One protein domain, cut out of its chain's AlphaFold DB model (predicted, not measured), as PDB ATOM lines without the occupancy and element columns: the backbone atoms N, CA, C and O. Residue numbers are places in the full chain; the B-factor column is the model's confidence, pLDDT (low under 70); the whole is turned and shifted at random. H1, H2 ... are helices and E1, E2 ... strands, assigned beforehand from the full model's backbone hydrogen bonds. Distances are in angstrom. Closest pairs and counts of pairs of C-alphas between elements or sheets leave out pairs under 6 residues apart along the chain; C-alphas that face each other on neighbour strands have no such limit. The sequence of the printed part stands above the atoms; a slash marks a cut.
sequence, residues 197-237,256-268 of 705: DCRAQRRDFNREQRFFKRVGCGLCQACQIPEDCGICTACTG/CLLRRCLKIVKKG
ATOM      1  N   ASP A 197     129.090 137.143 109.537       81.81
ATOM      2  CA  ASP A 197     129.183 136.745 108.133       81.81
ATOM      3  C   ASP A 197     129.722 137.871 107.262       81.81
ATOM      4  O   ASP A 197     130.756 137.681 106.629       81.81
ATOM      5  N   CYS A 198     129.219 139.106 107.371       80.75
ATOM      6  CA  CYS A 198     129.931 140.266 106.816       80.75
ATOM      7  C   CYS A 198     131.330 140.418 107.438       80.75
ATOM      8  O   CYS A 198     132.276 140.859 106.779       80.75
ATOM      9  N   ARG A 199     131.523 139.994 108.696       87.38
ATOM     10  CA  ARG A 199     132.851 139.895 109.317       87.38
ATOM     11  C   ARG A 199     133.658 138.702 108.786       87.38
ATOM     12  O   ARG A 199     134.885 138.774 108.829       87.38
ATOM     13  N   ALA A 200     133.042 137.616 108.313       79.19
ATOM     14  CA  ALA A 200     133.692 136.469 107.663       79.19
ATOM     15  C   ALA A 200     134.083 136.794 106.218       79.19
ATOM     16  O   ALA A 200     135.272 136.825 105.928       79.19
ATOM     17  N   GLN A 201     133.128 137.192 105.377       75.25
ATOM     18  CA  GLN A 201     133.325 137.750 104.036       75.25
ATOM     19  C   GLN A 201     134.449 138.796 104.036       75.25
ATOM     20  O   GLN A 201     135.416 138.681 103.286       75.25
ATOM     21  N   ARG A 202     134.429 139.767 104.964       83.00
ATOM     22  CA  ARG A 202     135.506 140.765 105.079       83.00
ATOM     23  C   ARG A 202     136.844 140.182 105.550       83.00
ATOM     24  O   ARG A 202     137.876 140.769 105.233       83.00
ATOM     25  N   ARG A 203     136.887 139.067 106.289       77.50
ATOM     26  CA  ARG A 203     138.137 138.355 106.640       77.50
ATOM     27  C   ARG A 203     138.689 137.568 105.455       77.50
ATOM     28  O   ARG A 203     139.893 137.649 105.223       77.50
ATOM     29  N   ASP A 204     137.843 136.850 104.726       69.44
ATOM     30  CA  ASP A 204     138.253 135.983 103.625       69.44
ATOM     31  C   ASP A 204     138.537 136.782 102.337       69.44
ATOM     32  O   ASP A 204     139.584 136.574 101.731       69.44
ATOM     33  N   PHE A 205     137.820 137.877 102.056       75.38
ATOM     34  CA  PHE A 205     138.279 138.905 101.107       75.38
ATOM     35  C   PHE A 205     139.661 139.462 101.509       75.38
ATOM     36  O   PHE A 205     140.598 139.490 100.713       75.38
ATOM     37  N   ASN A 206     139.874 139.818 102.786       76.12
ATOM     38  CA  ASN A 206     141.201 140.224 103.293       76.12
ATOM     39  C   ASN A 206     142.236 139.079 103.371       76.12
ATOM     40  O   ASN A 206     143.382 139.317 103.776       76.12
ATOM     41  N   ARG A 207     141.868 137.846 103.013       71.44
ATOM     42  CA  ARG A 207     142.757 136.688 102.857       71.44
ATOM     43  C   ARG A 207     143.116 136.517 101.384       71.44
ATOM     44  O   ARG A 207     144.300 136.422 101.075       71.44
ATOM     45  N   GLU A 208     142.135 136.613 100.494       65.88
ATOM     46  CA  GLU A 208     142.299 136.636  99.040       65.88
ATOM     47  C   GLU A 208     143.172 137.801  98.582       65.88
ATOM     48  O   GLU A 208     144.175 137.592  97.903       65.88
ATOM     49  N   GLN A 209     142.906 139.016  99.072       67.31
ATOM     50  CA  GLN A 209     143.721 140.205  98.795       67.31
ATOM     51  C   GLN A 209     145.191 140.073  99.268       67.31
ATOM     52  O   GLN A 209     146.019 140.916  98.928       67.31
ATOM     53  N   ARG A 210     145.574 139.012 100.004       64.88
ATOM     54  CA  ARG A 210     146.987 138.687 100.315       64.88
ATOM     55  C   ARG A 210     147.666 137.839  99.243       64.88
ATOM     56  O   ARG A 210     148.901 137.837  99.216       64.88
ATOM     57  N   PHE A 211     146.898 137.133  98.410       59.19
ATOM     58  CA  PHE A 211     147.345 136.468  97.180       59.19
ATOM     59  C   PHE A 211     147.414 137.431  95.993       59.19
ATOM     60  O   PHE A 211     147.866 137.036  94.925       59.19
ATOM     61  N   PHE A 212     147.033 138.693  96.174       64.69
ATOM     62  CA  PHE A 212     147.095 139.729  95.152       64.69
ATOM     63  C   PHE A 212     148.049 140.861  95.563       64.69
ATOM     64  O   PHE A 212     148.323 141.085  96.744       64.69
ATOM     65  N   LYS A 213     148.602 141.575  94.580       67.62
ATOM     66  CA  LYS A 213     149.342 142.826  94.798       67.62
ATOM     67  C   LYS A 213     149.112 143.760  93.609       67.62
ATOM     68  O   LYS A 213     149.296 143.342  92.471       67.62
ATOM     69  N   ARG A 214     148.781 145.031  93.864       68.69
ATOM     70  CA  ARG A 214     148.871 146.085  92.838       68.69
ATOM     71  C   ARG A 214     150.337 146.353  92.492       68.69
ATOM     72  O   ARG A 214     151.175 146.490  93.389       68.69
ATOM     73  N   VAL A 215     150.638 146.426  91.202       68.62
ATOM     74  CA  VAL A 215     151.969 146.709  90.650       68.62
ATOM     75  C   VAL A 215     151.811 147.837  89.635       68.62
ATOM     76  O   VAL A 215     150.802 147.886  88.944       68.62
ATOM     77  N   GLY A 216     152.778 148.753  89.548       72.75
ATOM     78  CA  GLY A 216     152.791 149.720  88.449       72.75
ATOM     79  C   GLY A 216     152.999 148.987  87.126       72.75
ATOM     80  O   GLY A 216     153.930 148.193  87.024       72.75
ATOM     81  N   CYS A 217     152.144 149.231  86.134       73.94
ATOM     82  CA  CYS A 217     152.350 148.728  84.777       73.94
ATOM     83  C   CYS A 217     153.261 149.629  83.930       73.94
ATOM     84  O   CYS A 217     153.584 149.249  82.813       73.94
ATOM     85  N   GLY A 218     153.626 150.816  84.428       75.56
ATOM     86  CA  GLY A 218     154.332 151.862  83.678       75.56
ATOM     87  C   GLY A 218     153.405 152.664  82.760       75.56
ATOM     88  O   GLY A 218     153.461 153.884  82.768       75.56
ATOM     89  N   LEU A 219     152.500 151.983  82.051       75.25
ATOM     90  CA  LEU A 219     151.840 152.528  80.861       75.25
ATOM     91  C   LEU A 219     150.441 153.143  81.059       75.25
ATOM     92  O   LEU A 219     150.017 153.904  80.204       75.25
ATOM     93  N   CYS A 220     149.696 152.850  82.134       74.75
ATOM     94  CA  CYS A 220     148.351 153.431  82.315       74.75
ATOM     95  C   CYS A 220     148.391 154.826  82.958       74.75
ATOM     96  O   CYS A 220     149.350 155.137  83.663       74.75
ATOM     97  N   GLN A 221     147.310 155.609  82.832       81.69
ATOM     98  CA  GLN A 221     147.163 156.955  83.419       81.69
ATOM     99  C   GLN A 221     147.673 157.047  84.871       81.69
ATOM    100  O   GLN A 221     148.515 157.872  85.210       81.69
ATOM    101  N   ALA A 222     147.258 156.106  85.726       82.12
ATOM    102  CA  ALA A 222     147.655 156.030  87.137       82.12
ATOM    103  C   ALA A 222     149.139 155.661  87.394       82.12
ATOM    104  O   ALA A 222     149.574 155.625  88.547       82.12
ATOM    105  N   CYS A 223     149.908 155.332  86.353       78.81
ATOM    106  CA  CYS A 223     151.372 155.242  86.375       78.81
ATOM    107  C   CYS A 223     152.038 156.494  85.796       78.81
ATOM    108  O   CYS A 223     153.094 156.867  86.300       78.81
ATOM    109  N   GLN A 224     151.429 157.109  84.779       82.12
ATOM    110  CA  GLN A 224     151.953 158.288  84.090       82.12
ATOM    111  C   GLN A 224     151.868 159.567  84.944       82.12
ATOM    112  O   GLN A 224     152.735 160.422  84.821       82.12
ATOM    113  N   ILE A 225     150.882 159.689  85.851       80.25
ATOM    114  CA  ILE A 225     150.723 160.877  86.715       80.25
ATOM    115  C   ILE A 225     152.023 161.173  87.513       80.25
ATOM    116  O   ILE A 225     152.408 160.369  88.386       80.25
ATOM    117  N   PRO A 226     152.676 162.335  87.286       78.00
ATOM    118  CA  PRO A 226     153.972 162.671  87.881       78.00
ATOM    119  C   PRO A 226     153.880 163.111  89.350       78.00
ATOM    120  O   PRO A 226     154.855 162.962  90.091       78.00
ATOM    121  N   GLU A 227     152.703 163.538  89.819       81.25
ATOM    122  CA  GLU A 227     152.546 164.218  91.113       81.25
ATOM    123  C   GLU A 227     151.420 163.667  92.003       81.25
ATOM    124  O   GLU A 227     150.423 163.097  91.550       81.25
ATOM    125  N   ASP A 228     151.594 163.795  93.322       82.44
ATOM    126  CA  ASP A 228     150.611 163.377  94.327       82.44
ATOM    127  C   ASP A 228     149.535 164.470  94.474       82.44
ATOM    128  O   ASP A 228     149.811 165.529  95.017       82.44
ATOM    129  N   CYS A 229     148.295 164.192  94.053       81.12
ATOM    130  CA  CYS A 229     147.227 165.177  93.783       81.12
ATOM    131  C   CYS A 229     146.701 166.062  94.940       81.12
ATOM    132  O   CYS A 229     145.619 166.625  94.806       81.12
ATOM    133  N   GLY A 230     147.371 166.134  96.095       79.62
ATOM    134  CA  GLY A 230     146.986 166.954  97.258       79.62
ATOM    135  C   GLY A 230     145.732 166.486  98.013       79.62
ATOM    136  O   GLY A 230     145.793 166.184  99.204       79.62
ATOM    137  N   ILE A 231     144.604 166.356  97.316       75.81
ATOM    138  CA  ILE A 231     143.245 166.266  97.870       75.81
ATOM    139  C   ILE A 231     142.835 164.873  98.368       75.81
ATOM    140  O   ILE A 231     141.983 164.749  99.250       75.81
ATOM    141  N   CYS A 232     143.413 163.789  97.838       76.25
ATOM    142  CA  CYS A 232     142.963 162.442  98.206       76.25
ATOM    143  C   CYS A 232     143.347 162.075  99.656       76.25
ATOM    144  O   CYS A 232     144.306 162.612 100.208       76.25
ATOM    145  N   THR A 233     142.673 161.098 100.273       76.62
ATOM    146  CA  THR A 233     142.916 160.699 101.682       76.62
ATOM    147  C   THR A 233     144.336 160.194 101.975       76.62
ATOM    148  O   THR A 233     144.757 160.170 103.130       76.62
ATOM    149  N   ALA A 234     145.102 159.810 100.947       78.19
ATOM    150  CA  ALA A 234     146.519 159.457 101.066       78.19
ATOM    151  C   ALA A 234     147.479 160.663 100.946       78.19
ATOM    152  O   ALA A 234     148.642 160.531 101.321       78.19
ATOM    153  N   CYS A 235     147.001 161.810 100.452       78.12
ATOM    154  CA  CYS A 235     147.744 163.065 100.309       78.12
ATOM    155  C   CYS A 235     147.403 164.051 101.442       78.12
ATOM    156  O   CYS A 235     148.303 164.541 102.117       78.12
ATOM    157  N   THR A 236     146.122 164.225 101.782       76.56
ATOM    158  CA  THR A 236     145.688 165.005 102.964       76.56
ATOM    159  C   THR A 236     146.151 164.384 104.289       76.56
ATOM    160  O   THR A 236     146.294 165.076 105.293       76.56
ATOM    161  N   GLY A 237     146.453 163.080 104.296       65.31
ATOM    162  CA  GLY A 237     147.144 162.393 105.393       65.31
ATOM    163  C   GLY A 237     148.665 162.624 105.457       65.31
ATOM    164  O   GLY A 237     149.300 162.109 106.375       65.31
ATOM    165  N   CYS A 256     149.641 158.364  96.645       80.75
ATOM    166  CA  CYS A 256     148.420 159.033  96.165       80.75
ATOM    167  C   CYS A 256     147.415 158.043  95.542       80.75
ATOM    168  O   CYS A 256     147.825 157.079  94.895       80.75
ATOM    169  N   LEU A 257     146.105 158.249  95.740       80.94
ATOM    170  CA  LEU A 257     145.073 157.349  95.206       80.94
ATOM    171  C   LEU A 257     145.029 157.342  93.673       80.94
ATOM    172  O   LEU A 257     144.947 156.259  93.101       80.94
ATOM    173  N   LEU A 258     145.164 158.503  93.022       81.06
ATOM    174  CA  LEU A 258     145.191 158.597  91.556       81.06
ATOM    175  C   LEU A 258     146.445 157.933  90.959       81.06
ATOM    176  O   LEU A 258     146.383 157.348  89.887       81.06
ATOM    177  N   ARG A 259     147.560 157.902  91.702       80.88
ATOM    178  CA  ARG A 259     148.824 157.240  91.310       80.88
ATOM    179  C   ARG A 259     148.895 155.745  91.657       80.88
ATOM    180  O   ARG A 259     149.979 155.170  91.828       80.88
ATOM    181  N   ARG A 260     147.747 155.092  91.867       80.06
ATOM    182  CA  ARG A 260     147.667 153.648  92.138       80.06
ATOM    183  C   ARG A 260     147.181 152.921  90.901       80.06
ATOM    184  O   ARG A 260     145.986 152.725  90.721       80.06
ATOM    185  N   CYS A 261     148.137 152.433  90.115       79.75
ATOM    186  CA  CYS A 261     147.870 151.483  89.044       79.75
ATOM    187  C   CYS A 261     146.897 150.378  89.489       79.75
ATOM    188  O   CYS A 261     147.109 149.712  90.511       79.75
ATOM    189  N   LEU A 262     145.852 150.179  88.689       74.19
ATOM    190  CA  LEU A 262     144.827 149.166  88.921       74.19
ATOM    191  C   LEU A 262     145.289 147.751  88.531       74.19
ATOM    192  O   LEU A 262     144.614 146.789  88.887       74.19
ATOM    193  N   LYS A 263     146.459 147.591  87.882       71.62
ATOM    194  CA  LYS A 263     147.019 146.279  87.514       71.62
ATOM    195  C   LYS A 263     147.339 145.460  88.768       71.62
ATOM    196  O   LYS A 263     148.355 145.645  89.445       71.62
ATOM    197  N   ILE A 264     146.432 144.543  89.079       70.69
ATOM    198  CA  ILE A 264     146.553 143.557  90.147       70.69
ATOM    199  C   ILE A 264     147.210 142.304  89.566       70.69
ATOM    200  O   ILE A 264     146.729 141.748  88.585       70.69
ATOM    201  N   VAL A 265     148.290 141.830  90.187       66.88
ATOM    202  CA  VAL A 265     148.894 140.530  89.856       66.88
ATOM    203  C   VAL A 265     148.648 139.534  90.983       66.88
ATOM    204  O   VAL A 265     148.661 139.909  92.163       66.88
ATOM    205  N   LYS A 266     148.492 138.250  90.638       61.28
ATOM    206  CA  LYS A 266     148.611 137.162  91.616       61.28
ATOM    207  C   LYS A 266     150.032 137.204  92.191       61.28
ATOM    208  O   LYS A 266     151.025 137.056  91.480       61.28
ATOM    209  N   LYS A 267     150.140 137.461  93.492       66.06
ATOM    210  CA  LYS A 267     151.375 137.448  94.277       66.06
ATOM    211  C   LYS A 267     151.864 136.007  94.336       66.06
ATOM    212  O   LYS A 267     151.439 135.252  95.207       66.06
ATOM    213  N   GLY A 268     152.725 135.667  93.380       56.09
ATOM    214  CA  GLY A 268     153.103 134.298  93.055       56.09
ATOM    215  C   GLY A 268     153.258 133.381  94.265       56.09
ATOM    216  O   GLY A 268     154.051 133.641  95.180       56.09
TER     217      GLY A 268
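AT A GLANCE: This is residues 197 to 237 and 256 to 268 of the 705 residues of a protein of Alligator mississippiensis (UniProt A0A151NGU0). Little regular structure: a loose, flat chain of mostly loops, with a small ladder of two short antiparallel strands, E1 and E2, between helix H1 at one end and loops holding the short helix H2 at the other. Residues 197 to 207, of which 198 to 207 belong to H1, stick out. The printed part has 54 residues, 21 in named elements ordered H1, E1, H2, E2, class mixed; radius of gyration of the C-alphas 14.2 A, spans 40 by 28 by 12 A.

IN THESE COORDINATES: H1, residues 198 to 208, begins at C-alpha (129.931, 140.266, 106.816) and is 15.1 A long. E1 is residues 212 to 214, H2 221 to 224. E2, residues 264 to 266, ends at C-alpha (148.611, 137.162, 91.616).

HOW THE PARTS SIT: E1 and E2 are antiparallel at 147 degrees; N 213 and O 265 are within hydrogen-bond range, 2.9 A. H1 is apart from H2 and E2. In H1 every O i to N i+4 pair is within hydrogen-bond range; H2 is too short for one.

THE WHOLE: Residues 238 to 255 are not printed; C-alphas 237 and 256 are 9.9 A apart. Confidence is under 70 at residues 204, 208 to 215, 237 and 265 to 268.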